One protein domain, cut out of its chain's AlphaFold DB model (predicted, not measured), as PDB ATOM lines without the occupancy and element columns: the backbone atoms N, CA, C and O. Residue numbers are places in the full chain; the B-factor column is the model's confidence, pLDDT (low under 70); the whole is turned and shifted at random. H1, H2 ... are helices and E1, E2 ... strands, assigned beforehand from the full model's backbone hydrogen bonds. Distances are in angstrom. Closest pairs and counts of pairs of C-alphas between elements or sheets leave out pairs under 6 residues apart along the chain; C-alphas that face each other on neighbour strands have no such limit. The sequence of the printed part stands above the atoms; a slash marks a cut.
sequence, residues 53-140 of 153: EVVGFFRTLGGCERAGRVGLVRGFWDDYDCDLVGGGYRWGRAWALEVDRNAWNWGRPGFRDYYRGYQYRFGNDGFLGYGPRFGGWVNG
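This is residues 53 to 140 of the 153 residues of an uncharacterized protein of Actinoplanes campanulatus (UniProt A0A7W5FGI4). What is the main shape? A twisted antiparallel sheet of four strands, in the order E2, E3, E1, E4, has the long helix H1 over one face, while H4 stands up from it beside E1 and touches H2, which is off the sheet. What makes it up? The printed part has 88 residues and is of mixed class, with four named helices and four named strands in the order E1, H1, E2, E3, H2, H3, E4, H4. It is compact, with a radius of gyration of the C-alphas of 11.9 A, and spans 35 by 23 by 22 A.

What comes first? E1, residues 53 to 58, begins with C-alpha 53 at (237.881, 222.210, 325.510). H1, residues 61 to 73, is 18.2 A long; E2, residues 81 to 86, 15.6 A; E3, residues 93 to 100, 22.2 A. What follows? H2 is residues 111 to 118, H3 122 to 125, E4 127 to 130 and H4 132 to 139, ending with C-alpha 139 at (243.057, 208.188, 317.075).

How do the strands pair? Within hydrogen-bond range are N 55 and O 97 of E1 and E3, 2.9 A, N 57 and O 129 of E1 and E4, 2.8 A, and N 83 and O 96 of the hairpin E2 and E3, 3.0 A. E1, H1, E2 and E3, H2, H3, E4 are split strand-helix-strand units, same-way strands with another between them, both right-handed crossovers. Where are the helices? H1 makes two layers with the sheet, at a height of 8.8 A, and touches H3 with residues 62 to 67 alone, C-alphas of Gly 63 and Asp 125 closest at 4.5 A. H2 and H4 touch about perpendicular at 86 degrees, C-alphas of Arg 116 and Val 138 closest at 6.1 A. In H1, H2 and H4 every O i to N i+4 pair is within hydrogen-bond range; H3 is too short for one.

How far does it reach? The farthest C-alphas, those of Gly 87 and Pro 109, are 36.1 A apart, and the printed part has no cut and no long link. Where is confidence low? The mean pLDDT of the printed part is 72.0, and 36 residues are under 70, among them 101 to 112.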
ATOM      1  N   GLU A  53     237.098 223.071 326.385       72.56
ATOM      2  CA  GLU A  53     237.881 222.210 325.510       72.56
ATOM      3  C   GLU A  53     237.100 221.845 324.246       72.56
ATOM      4  O   GLU A  53     235.955 221.388 324.283       72.56
ATOM      5  N   VAL A  54     237.749 222.033 323.095       77.12
ATOM      6  CA  VAL A  54     237.124 221.806 321.791       77.12
ATOM      7  C   VAL A  54     237.148 220.317 321.456       77.12
ATOM      8  O   VAL A  54     238.193 219.734 321.150       77.12
ATOM      9  N   VAL A  55     235.970 219.703 321.436       76.62
ATOM     10  CA  VAL A  55     235.794 218.288 321.090       76.62
ATOM     11  C   VAL A  55     235.860 218.101 319.575       76.62
ATOM     12  O   VAL A  55     236.511 217.183 319.066       76.62
ATOM     13  N   GLY A  56     235.238 218.992 318.805       79.75
ATOM     14  CA  GLY A  56     235.220 218.870 317.353       79.75
ATOM     15  C   GLY A  56     234.661 220.077 316.626       79.75
ATOM     16  O   GLY A  56     234.090 220.981 317.224       79.75
ATOM     17  N   PHE A  57     234.834 220.055 315.312       82.25
ATOM     18  CA  PHE A  57     234.431 221.110 314.402       82.25
ATOM     19  C   PHE A  57     233.369 220.611 313.434       82.25
ATOM     20  O   PHE A  57     233.458 219.506 312.892       82.25
ATOM     21  N   PHE A  58     232.387 221.463 313.177       83.75
ATOM     22  CA  PHE A  58     231.230 221.186 312.341       83.75
ATOM     23  C   PHE A  58     231.017 222.320 311.341       83.75
ATOM     24  O   PHE A  58     231.258 223.487 311.617       83.75
ATOM     25  N   ARG A  59     230.532 221.993 310.150       83.06
ATOM     26  CA  ARG A  59     230.238 222.956 309.085       83.06
ATOM     27  C   ARG A  59     228.922 223.689 309.330       83.06
ATOM     28  O   ARG A  59     228.696 224.752 308.763       83.06
ATOM     29  N   THR A  60     228.044 223.119 310.154       82.38
ATOM     30  CA  THR A  60     226.703 223.646 310.431       82.38
ATOM     31  C   THR A  60     226.432 223.693 311.933       82.38
ATOM     32  O   THR A  60     226.874 222.804 312.662       82.38
ATOM     33  N   LEU A  61     225.656 224.692 312.375       81.88
ATOM     34  CA  LEU A  61     225.201 224.797 313.766       81.88
ATOM     35  C   LEU A  61     224.413 223.549 314.170       81.88
ATOM     36  O   LEU A  61     224.701 222.935 315.188       81.88
ATOM     37  N   GLY A  62     223.483 223.107 313.318       81.31
ATOM     38  CA  GLY A  62     222.666 221.926 313.597       81.31
ATOM     39  C   GLY A  62     223.477 220.633 313.728       81.31
ATOM     40  O   GLY A  62     223.046 219.707 314.410       81.31
ATOM     41  N   GLY A  63     224.645 220.531 313.088       81.81
ATOM     42  CA  GLY A  63     225.563 219.415 313.311       81.81
ATOM     43  C   GLY A  63     226.265 219.486 314.662       81.81
ATOM     44  O   GLY A  63     226.304 218.482 315.373       81.81
ATOM     45  N   CYS A  64     226.731 220.679 315.044       83.12
ATOM     46  CA  CYS A  64     227.315 220.919 316.360       83.12
ATOM     47  C   CYS A  64     226.309 220.620 317.481       83.12
ATOM     48  O   CYS A  64     226.593 219.813 318.361       83.12
ATOM     49  N   GLU A  65     225.095 221.169 317.400       83.62
ATOM     50  CA  GLU A  65     224.065 220.968 318.424       83.62
ATOM     51  C   GLU A  65     223.628 219.509 318.545       83.62
ATOM     52  O   GLU A  65     223.384 219.021 319.648       83.62
ATOM     53  N   ARG A  66     223.530 218.779 317.427       83.25
ATOM     54  CA  ARG A  66     223.214 217.347 317.474       83.25
ATOM     55  C   ARG A  66     224.326 216.563 318.149       83.25
ATOM     56  O   ARG A  66     224.025 215.714 318.985       83.25
ATOM     57  N   ALA A  67     225.584 216.847 317.828       79.75
ATOM     58  CA  ALA A  67     226.711 216.205 318.489       79.75
ATOM     59  C   ALA A  67     226.749 216.518 319.991       79.75
ATOM     60  O   ALA A  67     226.817 215.582 320.792       79.75
ATOM     61  N   GLY A  68     226.594 217.796 320.350       80.06
ATOM     62  CA  GLY A  68     226.427 218.305 321.711       80.06
ATOM     63  C   GLY A  68     225.339 217.564 322.486       80.06
ATOM     64  O   GLY A  68     225.574 216.960 323.532       80.06
ATOM     65  N   ARG A  69     224.136 217.509 321.918       80.81
ATOM     66  CA  ARG A  69     222.986 216.851 322.538       80.81
ATOM     67  C   ARG A  69     223.190 215.353 322.720       80.81
ATOM     68  O   ARG A  69     222.756 214.810 323.733       80.81
ATOM     69  N   VAL A  70     223.812 214.660 321.766       81.94
ATOM     70  CA  VAL A  70     224.045 213.221 321.942       81.94
ATOM     71  C   VAL A  70     225.013 212.964 323.093       81.94
ATOM     72  O   VAL A  70     224.797 212.004 323.831       81.94
ATOM     73  N   GLY A  71     226.027 213.808 323.296       74.75
ATOM     74  CA  GLY A  71     226.896 213.659 324.463       74.75
ATOM     75  C   GLY A  71     226.188 213.954 325.784       74.75
ATOM     76  O   GLY A  71     226.363 213.162 326.703       74.75
ATOM     77  N   LEU A  72     225.285 214.943 325.851       78.06
ATOM     78  CA  LEU A  72     224.418 215.146 327.027       78.06
ATOM     79  C   LEU A  72     223.567 213.912 327.338       78.06
ATOM     80  O   LEU A  72     223.568 213.393 328.448       78.06
ATOM     81  N   VAL A  73     222.843 213.400 326.336       78.12
ATOM     82  CA  VAL A  73     221.954 212.233 326.501       78.12
ATOM     83  C   VAL A  73     222.744 210.993 326.918       78.12
ATOM     84  O   VAL A  73     222.250 210.138 327.652       78.12
ATOM     85  N   ARG A  74     223.990 210.885 326.452       74.00
ATOM     86  CA  ARG A  74     224.907 209.810 326.819       74.00
ATOM     87  C   ARG A  74     225.731 210.130 328.063       74.00
ATOM     88  O   ARG A  74     226.623 209.345 328.355       74.00
ATOM     89  N   GLY A  75     225.462 211.212 328.789       73.19
ATOM     90  CA  GLY A  75     226.199 211.594 329.997       73.19
ATOM     91  C   GLY A  75     227.709 211.669 329.782       73.19
ATOM     92  O   GLY A  75     228.470 211.294 330.663       73.19
ATOM     93  N   PHE A  76     228.135 212.024 328.573       75.69
ATOM     94  CA  PHE A  76     229.533 212.266 328.241       75.69
ATOM     95  C   PHE A  76     229.967 213.648 328.697       75.69
ATOM     96  O   PHE A  76     231.136 213.837 329.008       75.69
ATOM     97  N   TRP A  77     229.026 214.578 328.758       75.94
ATOM     98  CA  TRP A  77     229.187 215.870 329.390       75.94
ATOM     99  C   TRP A  77     227.863 216.337 329.994       75.94
ATOM    100  O   TRP A  77     226.817 215.803 329.612       75.94
ATOM    101  N   ASP A  78     227.915 217.307 330.906       73.44
ATOM    102  CA  ASP A  78     226.737 217.909 331.550       73.44
ATOM    103  C   ASP A  78     226.248 219.184 330.841       73.44
ATOM    104  O   ASP A  78     225.061 219.514 330.903       73.44
ATOM    105  N   ASP A  79     227.127 219.858 330.100       77.94
ATOM    106  CA  ASP A  79     226.820 220.986 329.224       77.94
ATOM    107  C   ASP A  79     227.712 220.998 327.972       77.94
ATOM    108  O   ASP A  79     228.687 220.255 327.852       77.94
ATOM    109  N   TYR A  80     227.286 221.757 326.963       80.62
ATOM    110  CA  TYR A  80     228.061 222.002 325.753       80.62
ATOM    111  C   TYR A  80     227.686 223.355 325.169       80.62
ATOM    112  O   TYR A  80     226.522 223.760 325.237       80.62
ATOM    113  N   ASP A  81     228.645 223.967 324.490       82.31
ATOM    114  CA  ASP A  81     228.453 225.183 323.720       82.31
ATOM    115  C   ASP A  81     228.881 224.982 322.263       82.31
ATOM    116  O   ASP A  81     229.712 224.137 321.920       82.31
ATOM    117  N   CYS A  82     228.215 225.714 321.371       83.00
ATOM    118  CA  CYS A  82     228.435 225.654 319.932       83.00
ATOM    119  C   CYS A  82     228.770 227.043 319.409       83.00
ATOM    120  O   CYS A  82     227.874 227.824 319.074       83.00
ATOM    121  N   ASP A  83     230.061 227.323 319.284       83.69
ATOM    122  CA  ASP A  83     230.553 228.642 318.916       83.69
ATOM    123  C   ASP A  83     231.016 228.712 317.469       83.69
ATOM    124  O   ASP A  83     231.668 227.814 316.929       83.69
ATOM    125  N   LEU A  84     230.668 229.814 316.807       81.12
ATOM    126  CA  LEU A  84     231.091 230.052 315.436       81.12
ATOM    127  C   LEU A  84     232.552 230.513 315.417       81.12
ATOM    128  O   LEU A  84     232.852 231.685 315.640       81.12
ATOM    129  N   VAL A  85     233.449 229.612 315.036       76.19
ATOM    130  CA  VAL A  85     234.851 229.919 314.751       76.19
ATOM    131  C   VAL A  85     234.995 230.412 313.311       76.19
ATOM    132  O   VAL A  85     234.734 229.701 312.335       76.19
ATOM    133  N   GLY A  86     235.391 231.678 313.168       62.81
ATOM    134  CA  GLY A  86     235.612 232.331 311.881       62.81
ATOM    135  C   GLY A  86     237.013 232.922 311.773       62.81
ATOM    136  O   GLY A  86     237.403 233.742 312.598       62.81
ATOM    137  N   GLY A  87     237.729 232.551 310.706       50.53
ATOM    138  CA  GLY A  87     239.039 233.109 310.354       50.53
ATOM    139  C   GLY A  87     240.208 232.409 311.054       50.53
ATOM    140  O   GLY A  87     240.253 232.311 312.273       50.53
ATOM    141  N   GLY A  88     241.166 231.909 310.267       52.72
ATOM    142  CA  GLY A  88     242.420 231.313 310.758       52.72
ATOM    143  C   GLY A  88     242.401 229.796 310.993       52.72
ATOM    144  O   GLY A  88     243.464 229.182 311.019       52.72
ATOM    145  N   TYR A  89     241.228 229.164 311.093       60.12
ATOM    146  CA  TYR A  89     241.134 227.704 311.200       60.12
ATOM    147  C   TYR A  89     241.157 227.034 309.818       60.12
ATOM    148  O   TYR A  89     240.610 227.578 308.856       60.12
ATOM    149  N   ARG A  90     241.731 225.824 309.713       65.81
ATOM    150  CA  ARG A  90     241.923 225.084 308.441       65.81
ATOM    151  C   ARG A  90     240.638 224.916 307.609       65.81
ATOM    152  O   ARG A  90     240.719 224.701 306.404       65.81
ATOM    153  N   TRP A  91     239.470 225.028 308.240       65.06
ATOM    154  CA  TRP A  91     238.155 224.847 307.620       65.06
ATOM    155  C   TRP A  91     237.353 226.147 307.418       65.06
ATOM    156  O   TRP A  91     236.182 226.091 307.047       65.06
ATOM    157  N   GLY A  92     237.959 227.320 307.624       72.62
ATOM    158  CA  GLY A  92     237.313 228.612 307.388       72.62
ATOM    159  C   GLY A  92     236.250 228.950 308.437       72.62
ATOM    160  O   GLY A  92     236.591 229.214 309.587       72.62
ATOM    161  N   ARG A  93     234.977 229.007 308.018       77.75
ATOM    162  CA  ARG A  93     233.820 229.293 308.881       77.75
ATOM    163  C   ARG A  93     233.245 227.966 309.382       77.75
ATOM    164  O   ARG A  93     232.593 227.254 308.622       77.75
ATOM    165  N   ALA A  94     233.515 227.640 310.638       83.19
ATOM    166  CA  ALA A  94     233.110 226.393 311.276       83.19
ATOM    167  C   ALA A  94     232.443 226.668 312.630       83.19
ATOM    168  O   ALA A  94     232.489 227.775 313.155       83.19
ATOM    169  N   TRP A  95     231.804 225.648 313.178       83.06
ATOM    170  CA  TRP A  95     231.214 225.623 314.506       83.06
ATOM    171  C   TRP A  95     232.062 224.705 315.376       83.06
ATOM    172  O   TRP A  95     232.233 223.535 315.032       83.06
ATOM    173  N   ALA A  96     232.631 225.242 316.445       83.62
ATOM    174  CA  ALA A  96     233.358 224.483 317.444       83.62
ATOM    175  C   ALA A  96     232.364 223.986 318.493       83.62
ATOM    176  O   ALA A  96     231.553 224.760 318.990       83.62
ATOM    177  N   LEU A  97     232.414 222.687 318.781       83.81
ATOM    178  CA  LEU A  97     231.748 222.107 319.936       83.81
ATOM    179  C   LEU A  97     232.705 222.205 321.119       83.81
ATOM    180  O   LEU A  97     233.728 221.509 321.139       83.81
ATOM    181  N   GLU A  98     232.351 223.058 322.065       81.81
ATOM    182  CA  GLU A  98     233.087 223.312 323.294       81.81
ATOM    183  C   GLU A  98     232.362 222.629 324.453       81.81
ATOM    184  O   GLU A  98     231.131 222.554 324.490       81.81
ATOM    185  N   VAL A  99     233.135 222.043 325.357       75.19
ATOM    186  CA  VAL A  99     232.626 221.355 326.543       75.19
ATOM    187  C   VAL A  99     233.464 221.811 327.727       75.19
ATOM    188  O   VAL A  99     234.698 221.803 327.634       75.19
ATOM    189  N   ASP A 100     232.807 222.180 328.830       71.31
ATOM    190  CA  ASP A 100     233.503 222.518 330.070       71.31
ATOM    191  C   ASP A 100     234.253 221.273 330.562       71.31
ATOM    192  O   ASP A 100     233.702 220.174 330.714       71.31
ATOM    193  N   ARG A 101     235.551 221.433 330.819       64.38
ATOM    194  CA  ARG A 101     236.416 220.361 331.314       64.38
ATOM    195  C   ARG A 101     235.910 219.733 332.618       64.38
ATOM    196  O   ARG A 101     236.215 218.567 332.863       64.38
ATOM    197  N   ASN A 102     235.159 220.469 333.438       62.12
ATOM    198  CA  ASN A 102     234.586 219.988 334.700       62.12
ATOM    199  C   ASN A 102     233.270 219.228 334.514       62.12
ATOM    200  O   ASN A 102     232.923 218.400 335.354       62.12
ATOM    201  N   ALA A 103     232.562 219.485 333.418       59.62
ATOM    202  CA  ALA A 103     231.319 218.816 333.061       59.62
ATOM    203  C   ALA A 103     231.560 217.518 332.281       59.62
ATOM    204  O   ALA A 103     230.608 216.839 331.921       59.62
ATOM    205  N   TRP A 104     232.813 217.163 331.977       67.44
ATOM    206  CA  TRP A 104     233.160 216.089 331.048       67.44
ATOM    207  C   TRP A 104     233.409 214.734 331.736       67.44
ATOM    208  O   TRP A 104     234.391 214.537 332.452       67.44
ATOM    209  N   ASN A 105     232.592 213.729 331.408       65.12
ATOM    210  CA  ASN A 105     232.718 212.345 331.867       65.12
ATOM    211  C   ASN A 105     233.348 211.411 330.807       65.12
ATOM    212  O   ASN A 105     232.685 210.614 330.136       65.12
ATOM    213  N   TRP A 106     234.668 211.504 330.651       64.25
ATOM    214  CA  TRP A 106     235.460 210.747 329.667       64.25
ATOM    215  C   TRP A 106     235.735 209.286 330.069       64.25
ATOM    216  O   TRP A 106     236.068 208.467 329.207       64.25
ATOM    217  N   GLY A 107     235.584 208.945 331.354       60.88
ATOM    218  CA  GLY A 107     235.690 207.577 331.874       60.88
ATOM    219  C   GLY A 107     234.457 206.716 331.589       60.88
ATOM    220  O   GLY A 107     234.457 205.513 331.860       60.88
ATOM    221  N   ARG A 108     233.397 207.309 331.025       66.88
ATOM    222  CA  ARG A 108     232.138 206.610 330.790       66.88
ATOM    223  C   ARG A 108     232.318 205.465 329.778       66.88
ATOM    224  O   ARG A 108     232.849 205.688 328.681       66.88
ATOM    225  N   PRO A 109     231.839 204.247 330.089       66.06
ATOM    226  CA  PRO A 109     231.915 203.119 329.170       66.06
ATOM    227  C   PRO A 109     231.324 203.453 327.794       66.06
ATOM    228  O   PRO A 109     230.235 204.017 327.684       66.06
ATOM    229  N   GLY A 110     232.059 203.115 326.731       68.81
ATOM    230  CA  GLY A 110     231.644 203.362 325.349       68.81
ATOM    231  C   GLY A 110     231.852 204.794 324.844       68.81
ATOM    232  O   GLY A 110     231.510 205.065 323.693       68.81
ATOM    233  N   PHE A 111     232.434 205.704 325.640       69.81
ATOM    234  CA  PHE A 111     232.790 207.055 325.187       69.81
ATOM    235  C   PHE A 111     233.771 206.999 324.008       69.81
ATOM    236  O   PHE A 111     233.494 207.513 322.928       69.81
ATOM    237  N   ARG A 112     234.893 206.287 324.154       69.62
ATOM    238  CA  ARG A 112     235.910 206.203 323.093       69.62
ATOM    239  C   ARG A 112     235.420 205.483 321.836       69.62
ATOM    240  O   ARG A 112     235.695 205.941 320.726       69.62
ATOM    241  N   ASP A 113     234.679 204.391 322.002       73.38
ATOM    242  CA  ASP A 113     234.132 203.609 320.885       73.38
ATOM    243  C   ASP A 113     233.084 204.401 320.108       73.38
ATOM    244  O   ASP A 113     233.038 204.337 318.879       73.38
ATOM    245  N   TYR A 114     232.296 205.214 320.820       70.94
ATOM    246  CA  TYR A 114     231.378 206.156 320.206       70.94
ATOM    247  C   TYR A 114     232.134 207.080 319.257       70.94
ATOM    248  O   TYR A 114     231.815 207.074 318.077       70.94
ATOM    249  N   TYR A 115     233.169 207.801 319.700       69.94
ATOM    250  CA  TYR A 115     233.869 208.746 318.819       69.94
ATOM    251  C   TYR A 115     234.692 208.059 317.724       69.94
ATOM    252  O   TYR A 115     234.703 208.546 316.599       69.94
ATOM    253  N   ARG A 116     235.283 206.883 317.965       70.75
ATOM    254  CA  ARG A 116     235.930 206.116 316.884       70.75
ATOM    255  C   ARG A 116     234.949 205.667 315.796       70.75
ATOM    256  O   ARG A 116     235.300 205.697 314.622       70.75
ATOM    257  N   GLY A 117     233.727 205.279 316.164       66.88
ATOM    258  CA  GLY A 117     232.688 204.877 315.210       66.88
ATOM    259  C   GLY A 117     231.889 206.043 314.610       66.88
ATOM    260  O   GLY A 117     231.368 205.934 313.502       66.88
ATOM    261  N   TYR A 118     231.783 207.176 315.315       59.38
ATOM    262  CA  TYR A 118     230.879 208.274 314.951       59.38
ATOM    263  C   TYR A 118     231.389 209.225 313.876       59.38
ATOM    264  O   TYR A 118     230.569 209.984 313.350       59.38
ATOM    265  N   GLN A 119     232.673 209.176 313.494       54.41
ATOM    266  CA  GLN A 119     233.146 209.917 312.316       54.41
ATOM    267  C   GLN A 119     232.273 209.633 311.078       54.41
ATOM    268  O   GLN A 119     232.053 210.522 310.263       54.41
ATOM    269  N   TYR A 120     231.678 208.437 310.998       44.75
ATOM    270  CA  TYR A 120     230.774 208.040 309.919       44.75
ATOM    271  C   TYR A 120     229.329 208.540 310.076       44.75
ATOM    272  O   TYR A 120     228.615 208.655 309.083       44.75
ATOM    273  N   ARG A 121     228.870 208.864 311.294       49.00
ATOM    274  CA  ARG A 121     227.465 209.232 311.552       49.00
ATOM    275  C   ARG A 121     227.224 210.741 311.502       49.00
ATOM    276  O   ARG A 121     226.180 211.156 311.014       49.00
ATOM    277  N   PHE A 122     228.208 211.549 311.907       55.12
ATOM    278  CA  PHE A 122     228.165 213.011 311.745       55.12
ATOM    279  C   PHE A 122     228.662 213.495 310.373       55.12
ATOM    280  O   PHE A 122     228.651 214.698 310.103       55.12
ATOM    281  N   GLY A 123     229.081 212.589 309.481       53.69
ATOM    282  CA  GLY A 123     229.485 212.943 308.114       53.69
ATOM    283  C   GLY A 123     228.382 213.680 307.344       53.69
ATOM    284  O   GLY A 123     228.663 214.639 306.627       53.69
ATOM    285  N   ASN A 124     227.114 213.329 307.590       62.69
ATOM    286  CA  ASN A 124     225.951 214.028 307.024       62.69
ATOM    287  C   ASN A 124     225.618 215.351 307.734       62.69
ATOM    288  O   ASN A 124     224.899 216.185 307.191       62.69
ATOM    289  N   ASP A 125     226.171 215.568 308.925       66.44
ATOM    290  CA  ASP A 125     225.948 216.760 309.746       66.44
ATOM    291  C   ASP A 125     227.034 217.827 309.534       66.44
ATOM    292  O   ASP A 125     227.045 218.887 310.169       66.44
ATOM    293  N   GLY A 126     227.941 217.560 308.589       72.12
ATOM    294  CA  GLY A 126     229.036 218.443 308.234       72.12
ATOM    295  C   GLY A 126     230.184 218.392 309.231       72.12
ATOM    296  O   GLY A 126     230.838 219.409 309.414       72.12
ATOM    297  N   PHE A 127     230.432 217.266 309.896       80.44
ATOM    298  CA  PHE A 127     231.631 217.108 310.720       80.44
ATOM    299  C   PHE A 127     232.904 217.367 309.900       80.44
ATOM    300  O   PHE A 127     233.082 216.818 308.814       80.44
ATOM    301  N   LEU A 128     233.774 218.229 310.420       75.06
ATOM    302  CA  LEU A 128     235.000 218.680 309.759       75.06
ATOM    303  C   LEU A 128     236.243 218.012 310.343       75.06
ATOM    304  O   LEU A 128     237.232 217.814 309.639       75.06
ATOM    305  N   GLY A 129     236.192 217.652 311.622       75.62
ATOM    306  CA  GLY A 129     237.306 217.033 312.317       75.62
ATOM    307  C   GLY A 129     237.202 217.203 313.822       75.62
ATOM    308  O   GLY A 129     236.378 217.959 314.331       75.62
ATOM    309  N   TYR A 130     238.049 216.481 314.543       77.94
ATOM    310  CA  TYR A 130     238.180 216.653 315.983       77.94
ATOM    311  C   TYR A 130     239.053 217.858 316.320       77.94
ATOM    312  O   TYR A 130     239.905 218.258 315.521       77.94
ATOM    313  N   GLY A 131     238.873 218.389 317.532       71.62
ATOM    314  CA  GLY A 131     239.838 219.300 318.142       71.62
ATOM    315  C   GLY A 131     241.243 218.694 318.134       71.62
ATOM    316  O   GLY A 131     241.370 217.473 318.192       71.62
ATOM    317  N   PRO A 132     242.325 219.484 318.070       66.75
ATOM    318  CA  PRO A 132     243.687 218.953 317.980       66.75
ATOM    319  C   PRO A 132     244.032 218.027 319.154       66.75
ATOM    320  O   PRO A 132     244.638 216.975 318.958       66.75
ATOM    321  N   ARG A 133     243.578 218.367 320.367       67.81
ATOM    322  CA  ARG A 133     243.786 217.546 321.565       67.81
ATOM    323  C   ARG A 133     242.867 216.323 321.562       67.81
ATOM    324  O   ARG A 133     243.344 215.200 321.702       67.81
ATOM    325  N   PHE A 134     241.578 216.507 321.280       70.44
ATOM    326  CA  PHE A 134     240.609 215.408 321.222       70.44
ATOM    327  C   PHE A 134     240.900 214.392 320.098       70.44
ATOM    328  O   PHE A 134     240.831 213.182 320.301       70.44
ATOM    329  N   GLY A 135     241.314 214.860 318.922       68.69
ATOM    330  CA  GLY A 135     241.645 214.037 317.761       68.69
ATOM    331  C   GLY A 135     242.868 213.154 317.983       68.69
ATOM    332  O   GLY A 135     242.861 212.001 317.547       68.69
ATOM    333  N   GLY A 136     243.877 213.651 318.705       67.62
ATOM    334  CA  GLY A 136     245.020 212.841 319.133       67.62
ATOM    335  C   GLY A 136     244.607 211.688 320.052       67.62
ATOM    336  O   GLY A 136     245.124 210.582 319.931       67.62
ATOM    337  N   TRP A 137     243.611 211.907 320.911       69.06
ATOM    338  CA  TRP A 137     243.103 210.887 321.829       69.06
ATOM    339  C   TRP A 137     242.202 209.846 321.170       69.06
ATOM    340  O   TRP A 137     242.379 208.649 321.400       69.06
ATOM    341  N   VAL A 138     241.266 210.273 320.316       69.81
ATOM    342  CA  VAL A 138     240.388 209.341 319.588       69.81
ATOM    343  C   VAL A 138     241.222 208.404 318.708       69.81
ATOM    344  O   VAL A 138     240.972 207.195 318.669       69.81
ATOM    345  N   ASN A 139     242.246 208.938 318.036       67.38
ATOM    346  CA  ASN A 139     243.057 208.188 317.075       67.38
ATOM    347  C   ASN A 139     244.293 207.506 317.687       67.38
ATOM    348  O   ASN A 139     244.841 206.595 317.069       67.38
ATOM    349  N   GLY A 140     244.714 207.877 318.898       60.56
ATOM    350  CA  GLY A 140     245.914 207.335 319.540       60.56
ATOM    351  C   GLY A 140     245.775 205.899 320.083       60.56
ATOM    352  O   GLY A 140     244.664 205.445 320.406       60.56
TER     353      GLY A 140